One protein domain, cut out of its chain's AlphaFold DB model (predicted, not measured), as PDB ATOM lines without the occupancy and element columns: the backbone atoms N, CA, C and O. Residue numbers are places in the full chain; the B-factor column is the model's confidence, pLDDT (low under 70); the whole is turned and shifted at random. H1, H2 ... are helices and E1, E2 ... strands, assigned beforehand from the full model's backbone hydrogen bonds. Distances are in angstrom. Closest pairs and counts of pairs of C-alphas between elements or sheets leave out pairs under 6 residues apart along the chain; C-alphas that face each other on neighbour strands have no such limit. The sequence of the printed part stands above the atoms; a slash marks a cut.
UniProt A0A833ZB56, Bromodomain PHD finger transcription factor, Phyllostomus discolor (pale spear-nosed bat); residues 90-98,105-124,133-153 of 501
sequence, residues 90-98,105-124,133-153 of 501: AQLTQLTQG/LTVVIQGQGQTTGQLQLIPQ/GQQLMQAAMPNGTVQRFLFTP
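This is residues 90 to 98, 105 to 124 and 133 to 153 of the 501 residues of the protein "Bromodomain PHD finger transcription factor" of Phyllostomus discolor (pale spear-nosed bat) (UniProt A0A833ZB56). Two strand hairpins, E1 with E2 and E3 with E4, join side by side through E2 and E4 into one antiparallel sheet, strongly twisted and curled like part of a barrel, well short of closing. A short helix, H1, packs on one face of it, mostly near E2 and E1. The printed part has 50 residues, with one named helix and four named strands in the order H1, E1, E2, E3, E4; across the sheet the strands run E1, E2, E4, E3, and the class is mostly strand. The whole is compact, with a radius of gyration of the C-alphas of 11.0 A and spans of 30 by 20 by 18 A.

H1 is residues 90 to 96, beginning at C-alpha 90 (-14.229, 23.713, 4.108). E1 is residues 105 to 111, 17.9 A from first to last C-alpha. E2, residues 113 to 122, is the longest strand by residues, 24.9 A long, and bends by 56 degrees at residue 116; its C-alpha 113 is at (-30.376, 22.882, -13.834). E3 is residues 135 to 140, 16.4 A long. E4 is residues 146 to 153, 21.8 A long, ending at C-alpha 153 (-19.126, 20.788, -16.337).

H1 is on the sheet at a height over the sheet of 8.6 A. It is over none of the strands, but only just, with two of its C-alphas falling on E2. The closest C-alphas of H1 and E2 are those of Leu 95 and Leu 121, 6.0 A apart. The closest of H1 and E1 are those of Leu 95 and Leu 105, 7.0 A apart. In H1 every O i to N i+4 pair is within hydrogen-bond range. In the hairpin of E1 and E2, antiparallel at 138 degrees, N 107 and O 117 are within hydrogen-bond range at 2.8 A. E2 and E4 are antiparallel at 129 degrees, with N 120 and O 150 within range at 2.8 A. In the hairpin of E3 and E4, antiparallel at 147 degrees, N 137 and O 149 are within range at 2.8 A. The edge strands E1 and E3 are apart. From edge to edge the strands' lines turn by 91 degrees.

The two C-alphas farthest apart, those of Gly 98 and Gln 112, are 31.0 A apart. Residues 99 to 104 are not printed, and C-alphas 98 and 105 are 11.6 A apart across that cut. Residues 125 to 132 are not printed either, with 22.3 A between C-alphas 124 and 133. The links E1 to E2 and E3 to E4 are tight. The mean pLDDT of the printed part is 74.2, and it is under 70 at residue 90, residues 92 to 98, residues 110 to 115 and residue 142 of this predicted model.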
ATOM      1  N   ALA A  90     -15.215  24.782   4.301       67.31
ATOM      2  CA  ALA A  90     -14.229  23.713   4.108       67.31
ATOM      3  C   ALA A  90     -13.865  23.455   2.627       67.31
ATOM      4  O   ALA A  90     -12.731  23.100   2.325       67.31
ATOM      5  N   GLN A  91     -14.805  23.641   1.696       72.62
ATOM      6  CA  GLN A  91     -14.584  23.505   0.249       72.62
ATOM      7  C   GLN A  91     -13.850  24.727  -0.319       72.62
ATOM      8  O   GLN A  91     -12.922  24.576  -1.111       72.62
ATOM      9  N   LEU A  92     -14.209  25.933   0.133       69.62
ATOM     10  CA  LEU A  92     -13.522  27.168  -0.252       69.62
ATOM     11  C   LEU A  92     -12.067  27.196   0.253       69.62
ATOM     12  O   LEU A  92     -11.159  27.586  -0.479       69.62
ATOM     13  N   THR A  93     -11.829  26.711   1.474       66.62
ATOM     14  CA  THR A  93     -10.484  26.578   2.043       66.62
ATOM     15  C   THR A  93      -9.643  25.552   1.280       66.62
ATOM     16  O   THR A  93      -8.490  25.841   0.977       66.62
ATOM     17  N   GLN A  94     -10.205  24.399   0.893       69.56
ATOM     18  CA  GLN A  94      -9.499  23.412   0.056       69.56
ATOM     19  C   GLN A  94      -9.123  23.966  -1.323       69.56
ATOM     20  O   GLN A  94      -8.023  23.705  -1.809       69.56
ATOM     21  N   LEU A  95     -10.003  24.772  -1.927       66.19
ATOM     22  CA  LEU A  95      -9.709  25.457  -3.183       66.19
ATOM     23  C   LEU A  95      -8.553  26.454  -3.047       66.19
ATOM     24  O   LEU A  95      -7.726  26.521  -3.949       66.19
ATOM     25  N   THR A  96      -8.474  27.219  -1.950       60.75
ATOM     26  CA  THR A  96      -7.444  28.265  -1.795       60.75
ATOM     27  C   THR A  96      -6.123  27.777  -1.187       60.75
ATOM     28  O   THR A  96      -5.091  28.383  -1.459       60.75
ATOM     29  N   GLN A  97      -6.118  26.712  -0.374       58.66
ATOM     30  CA  GLN A  97      -4.929  26.210   0.342       58.66
ATOM     31  C   GLN A  97      -4.150  25.123  -0.427       58.66
ATOM     32  O   GLN A  97      -3.682  24.150   0.161       58.66
ATOM     33  N   GLY A  98      -4.021  25.240  -1.750       54.03
ATOM     34  CA  GLY A  98      -3.052  24.465  -2.548       54.03
ATOM     35  C   GLY A  98      -3.296  22.955  -2.715       54.03
ATOM     36  O   GLY A  98      -2.714  22.356  -3.616       54.03
ATOM     37  N   LEU A 105     -12.077  20.816  -7.549       77.00
ATOM     38  CA  LEU A 105     -13.104  20.427  -6.587       77.00
ATOM     39  C   LEU A 105     -14.409  20.103  -7.323       77.00
ATOM     40  O   LEU A 105     -14.895  20.940  -8.076       77.00
ATOM     41  N   THR A 106     -15.038  18.956  -7.070       72.25
ATOM     42  CA  THR A 106     -16.392  18.704  -7.584       72.25
ATOM     43  C   THR A 106     -17.406  19.591  -6.859       72.25
ATOM     44  O   THR A 106     -17.616  19.460  -5.653       72.25
ATOM     45  N   VAL A 107     -18.048  20.498  -7.593       76.19
ATOM     46  CA  VAL A 107     -19.056  21.436  -7.088       76.19
ATOM     47  C   VAL A 107     -20.390  21.205  -7.783       76.19
ATOM     48  O   VAL A 107     -20.442  20.881  -8.969       76.19
ATOM     49  N   VAL A 108     -21.483  21.407  -7.050       72.12
ATOM     50  CA  VAL A 108     -22.838  21.394  -7.609       72.12
ATOM     51  C   VAL A 108     -23.333  22.833  -7.682       72.12
ATOM     52  O   VAL A 108     -23.537  23.484  -6.656       72.12
ATOM     53  N   ILE A 109     -23.509  23.348  -8.899       71.50
ATOM     54  CA  ILE A 109     -24.023  24.701  -9.121       71.50
ATOM     55  C   ILE A 109     -25.545  24.673  -8.982       71.50
ATOM     56  O   ILE A 109     -26.246  23.997  -9.735       71.50
ATOM     57  N   GLN A 110     -26.075  25.415  -8.009       58.34
ATOM     58  CA  GLN A 110     -27.497  25.395  -7.678       58.34
ATOM     59  C   GLN A 110     -28.255  26.458  -8.497       58.34
ATOM     60  O   GLN A 110     -28.520  27.562  -8.022       58.34
ATOM     61  N   GLY A 111     -28.574  26.121  -9.752       63.00
ATOM     62  CA  GLY A 111     -29.291  26.973 -10.716       63.00
ATOM     63  C   GLY A 111     -30.510  26.298 -11.369       63.00
ATOM     64  O   GLY A 111     -31.018  25.292 -10.868       63.00
ATOM     65  N   GLN A 112     -30.988  26.854 -12.494       41.62
ATOM     66  CA  GLN A 112     -32.048  26.280 -13.351       41.62
ATOM     67  C   GLN A 112     -31.517  25.068 -14.143       41.62
ATOM     68  O   GLN A 112     -31.348  25.108 -15.356       41.62
ATOM     69  N   GLY A 113     -31.201  24.006 -13.404       60.19
ATOM     70  CA  GLY A 113     -30.376  22.882 -13.834       60.19
ATOM     71  C   GLY A 113     -29.208  22.742 -12.861       60.19
ATOM     72  O   GLY A 113     -28.378  23.643 -12.758       60.19
ATOM     73  N   GLN A 114     -29.165  21.646 -12.096       61.75
ATOM     74  CA  GLN A 114     -28.017  21.369 -11.230       61.75
ATOM     75  C   GLN A 114     -26.869  20.828 -12.077       61.75
ATOM     76  O   GLN A 114     -26.795  19.630 -12.336       61.75
ATOM     77  N   THR A 115     -25.974  21.714 -12.503       64.88
ATOM     78  CA  THR A 115     -24.737  21.311 -13.173       64.88
ATOM     79  C   THR A 115     -23.698  20.953 -12.116       64.88
ATOM     80  O   THR A 115     -23.205  21.819 -11.391       64.88
ATOM     81  N   THR A 116     -23.365  19.667 -12.031       73.06
ATOM     82  CA  THR A 116     -22.166  19.194 -11.332       73.06
ATOM     83  C   THR A 116     -20.949  19.421 -12.227       73.06
ATOM     84  O   THR A 116     -21.007  19.171 -13.430       73.06
ATOM     85  N   GLY A 117     -19.836  19.886 -11.668       81.69
ATOM     86  CA  GLY A 117     -18.599  20.072 -12.422       81.69
ATOM     87  C   GLY A 117     -17.379  20.280 -11.541       81.69
ATOM     88  O   GLY A 117     -17.504  20.497 -10.340       81.69
ATOM     89  N   GLN A 118     -16.196  20.208 -12.140       83.12
ATOM     90  CA  GLN A 118     -14.930  20.458 -11.461       83.12
ATOM     91  C   GLN A 118     -14.654  21.961 -11.428       83.12
ATOM     92  O   GLN A 118     -14.728  22.622 -12.456       83.12
ATOM     93  N   LEU A 119     -14.302  22.495 -10.264       81.94
ATOM     94  CA  LEU A 119     -13.902  23.878 -10.064       81.94
ATOM     95  C   LEU A 119     -12.418  23.908  -9.684       81.94
ATOM     96  O   LEU A 119     -12.040  23.454  -8.608       81.94
ATOM     97  N   GLN A 120     -11.566  24.404 -10.574       82.62
ATOM     98  CA  GLN A 120     -10.120  24.495 -10.363       82.62
ATOM     99  C   GLN A 120      -9.725  25.931 -10.013       82.62
ATOM    100  O   GLN A 120     -10.218  26.877 -10.626       82.62
ATOM    101  N   LEU A 121      -8.840  26.113  -9.031       83.00
ATOM    102  CA  LEU A 121      -8.279  27.423  -8.699       83.00
ATOM    103  C   LEU A 121      -7.389  27.918  -9.848       83.00
ATOM    104  O   LEU A 121      -6.534  27.175 -10.319       83.00
ATOM    105  N   ILE A 122      -7.529  29.182 -10.253       78.69
ATOM    106  CA  ILE A 122      -6.572  29.837 -11.154       78.69
ATOM    107  C   ILE A 122      -5.638  30.707 -10.302       78.69
ATOM    108  O   ILE A 122      -6.106  31.700  -9.735       78.69
ATOM    109  N   PRO A 123      -4.336  30.379 -10.189       77.69
ATOM    110  CA  PRO A 123      -3.388  31.190  -9.436       77.69
ATOM    111  C   PRO A 123      -3.321  32.631  -9.953       77.69
ATOM    112  O   PRO A 123      -3.454  32.896 -11.152       77.69
ATOM    113  N   GLN A 124      -3.093  33.582  -9.046       73.31
ATOM    114  CA  GLN A 124      -2.884  34.973  -9.443       73.31
ATOM    115  C   GLN A 124      -1.600  35.088 -10.281       73.31
ATOM    116  O   GLN A 124      -0.608  34.422 -10.001       73.31
ATOM    117  N   GLY A 133     -17.009  24.891 -23.480       79.81
ATOM    118  CA  GLY A 133     -17.806  24.445 -22.327       79.81
ATOM    119  C   GLY A 133     -17.228  24.779 -20.942       79.81
ATOM    120  O   GLY A 133     -17.956  24.665 -19.957       79.81
ATOM    121  N   GLN A 134     -15.976  25.237 -20.843       85.19
ATOM    122  CA  GLN A 134     -15.389  25.737 -19.595       85.19
ATOM    123  C   GLN A 134     -15.930  27.134 -19.263       85.19
ATOM    124  O   GLN A 134     -16.112  27.965 -20.153       85.19
ATOM    125  N   GLN A 135     -16.120  27.443 -17.978       81.50
ATOM    126  CA  GLN A 135     -16.525  28.780 -17.528       81.50
ATOM    127  C   GLN A 135     -15.497  29.381 -16.567       81.50
ATOM    128  O   GLN A 135     -15.133  28.771 -15.565       81.50
ATOM    129  N   LEU A 136     -15.040  30.605 -16.852       82.75
ATOM    130  CA  LEU A 136     -14.215  31.382 -15.926       82.75
ATOM    131  C   LEU A 136     -15.120  32.021 -14.866       82.75
ATOM    132  O   LEU A 136     -15.842  32.978 -15.146       82.75
ATOM    133  N   MET A 137     -15.070  31.500 -13.648       79.44
ATOM    134  CA  MET A 137     -15.863  31.962 -12.515       79.44
ATOM    135  C   MET A 137     -15.005  32.836 -11.593       79.44
ATOM    136  O   MET A 137     -13.819  32.570 -11.399       79.44
ATOM    137  N   GLN A 138     -15.584  33.883 -11.006       79.50
ATOM    138  CA  GLN A 138     -14.883  34.757 -10.059       79.50
ATOM    139  C   GLN A 138     -15.686  34.854  -8.762       79.50
ATOM    140  O   GLN A 138     -16.876  35.175  -8.796       79.50
ATOM    141  N   ALA A 139     -15.047  34.589  -7.623       76.81
ATOM    142  CA  ALA A 139     -15.654  34.754  -6.306       76.81
ATOM    143  C   ALA A 139     -14.795  35.672  -5.434       76.81
ATOM    144  O   ALA A 139     -13.571  35.552  -5.404       76.81
ATOM    145  N   ALA A 140     -15.447  36.581  -4.712       77.81
ATOM    146  CA  ALA A 140     -14.803  37.312  -3.633       77.81
ATOM    147  C   ALA A 140     -14.638  36.365  -2.439       77.81
ATOM    148  O   ALA A 140     -15.617  35.813  -1.933       77.81
ATOM    149  N   MET A 141     -13.396  36.157  -2.021       79.00
ATOM    150  CA  MET A 141     -13.051  35.431  -0.805       79.00
ATOM    151  C   MET A 141     -13.340  36.315   0.429       79.00
ATOM    152  O   MET A 141     -13.314  37.543   0.314       79.00
ATOM    153  N   PRO A 142     -13.568  35.744   1.631       67.56
ATOM    154  CA  PRO A 142     -13.869  36.522   2.844       67.56
ATOM    155  C   PRO A 142     -12.774  37.520   3.263       67.56
ATOM    156  O   PRO A 142     -13.050  38.476   3.976       67.56
ATOM    157  N   ASN A 143     -11.541  37.315   2.796       75.19
ATOM    158  CA  ASN A 143     -10.399  38.221   2.968       75.19
ATOM    159  C   ASN A 143     -10.420  39.443   2.015       75.19
ATOM    160  O   ASN A 143      -9.437  40.176   1.951       75.19
ATOM    161  N   GLY A 144     -11.475  39.622   1.213       79.19
ATOM    162  CA  GLY A 144     -11.603  40.698   0.223       79.19
ATOM    163  C   GLY A 144     -10.893  40.449  -1.114       79.19
ATOM    164  O   GLY A 144     -11.067  41.234  -2.045       79.19
ATOM    165  N   THR A 145     -10.127  39.362  -1.263       79.69
ATOM    166  CA  THR A 145      -9.454  39.043  -2.535       79.69
ATOM    167  C   THR A 145     -10.430  38.433  -3.542       79.69
ATOM    168  O   THR A 145     -11.221  37.550  -3.207       79.69
ATOM    169  N   VAL A 146     -10.383  38.878  -4.800       77.88
ATOM    170  CA  VAL A 146     -11.127  38.227  -5.888       77.88
ATOM    171  C   VAL A 146     -10.314  37.045  -6.392       77.88
ATOM    172  O   VAL A 146      -9.249  37.215  -6.981       77.88
ATOM    173  N   GLN A 147     -10.844  35.844  -6.188       79.88
ATOM    174  CA  GLN A 147     -10.236  34.612  -6.652       79.88
ATOM    175  C   GLN A 147     -10.929  34.139  -7.934       79.88
ATOM    176  O   GLN A 147     -12.160  34.110  -8.031       79.88
ATOM    177  N   ARG A 148     -10.122  33.785  -8.937       83.56
ATOM    178  CA  ARG A 148     -10.589  33.224 -10.209       83.56
ATOM    179  C   ARG A 148     -10.542  31.700 -10.168       83.56
ATOM    180  O   ARG A 148      -9.633  31.121  -9.569       83.56
ATOM    181  N   PHE A 149     -11.513  31.080 -10.825       84.19
ATOM    182  CA  PHE A 149     -11.705  29.639 -10.897       84.19
ATOM    183  C   PHE A 149     -12.096  29.226 -12.319       84.19
ATOM    184  O   PHE A 149     -12.812  29.959 -12.998       84.19
ATOM    185  N   LEU A 150     -11.680  28.041 -12.751       87.69
ATOM    186  CA  LEU A 150     -12.138  27.416 -13.989       87.69
ATOM    187  C   LEU A 150     -13.171  26.338 -13.653       87.69
ATOM    188  O   LEU A 150     -12.867  25.430 -12.883       87.69
ATOM    189  N   PHE A 151     -14.377  26.438 -14.205       85.94
ATOM    190  CA  PHE A 151     -15.440  25.454 -14.035       85.94
ATOM    191  C   PHE A 151     -15.579  24.566 -15.277       85.94
ATOM    192  O   PHE A 151     -15.955  25.053 -16.343       85.94
ATOM    193  N   THR A 152     -15.340  23.266 -15.106       86.44
ATOM    194  CA  THR A 152     -15.547  22.217 -16.109       86.44
ATOM    195  C   THR A 152     -16.836  21.457 -15.787       86.44
ATOM    196  O   THR A 152     -16.839  20.697 -14.817       86.44
ATOM    197  N   PRO A 153     -17.935  21.606 -16.550       80.44
ATOM    198  CA  PRO A 153     -19.126  20.788 -16.337       80.44
ATOM    199  C   PRO A 153     -18.777  19.309 -16.531       80.44
ATOM    200  O   PRO A 153     -18.224  18.923 -17.562       80.44
TER     201      PRO A 153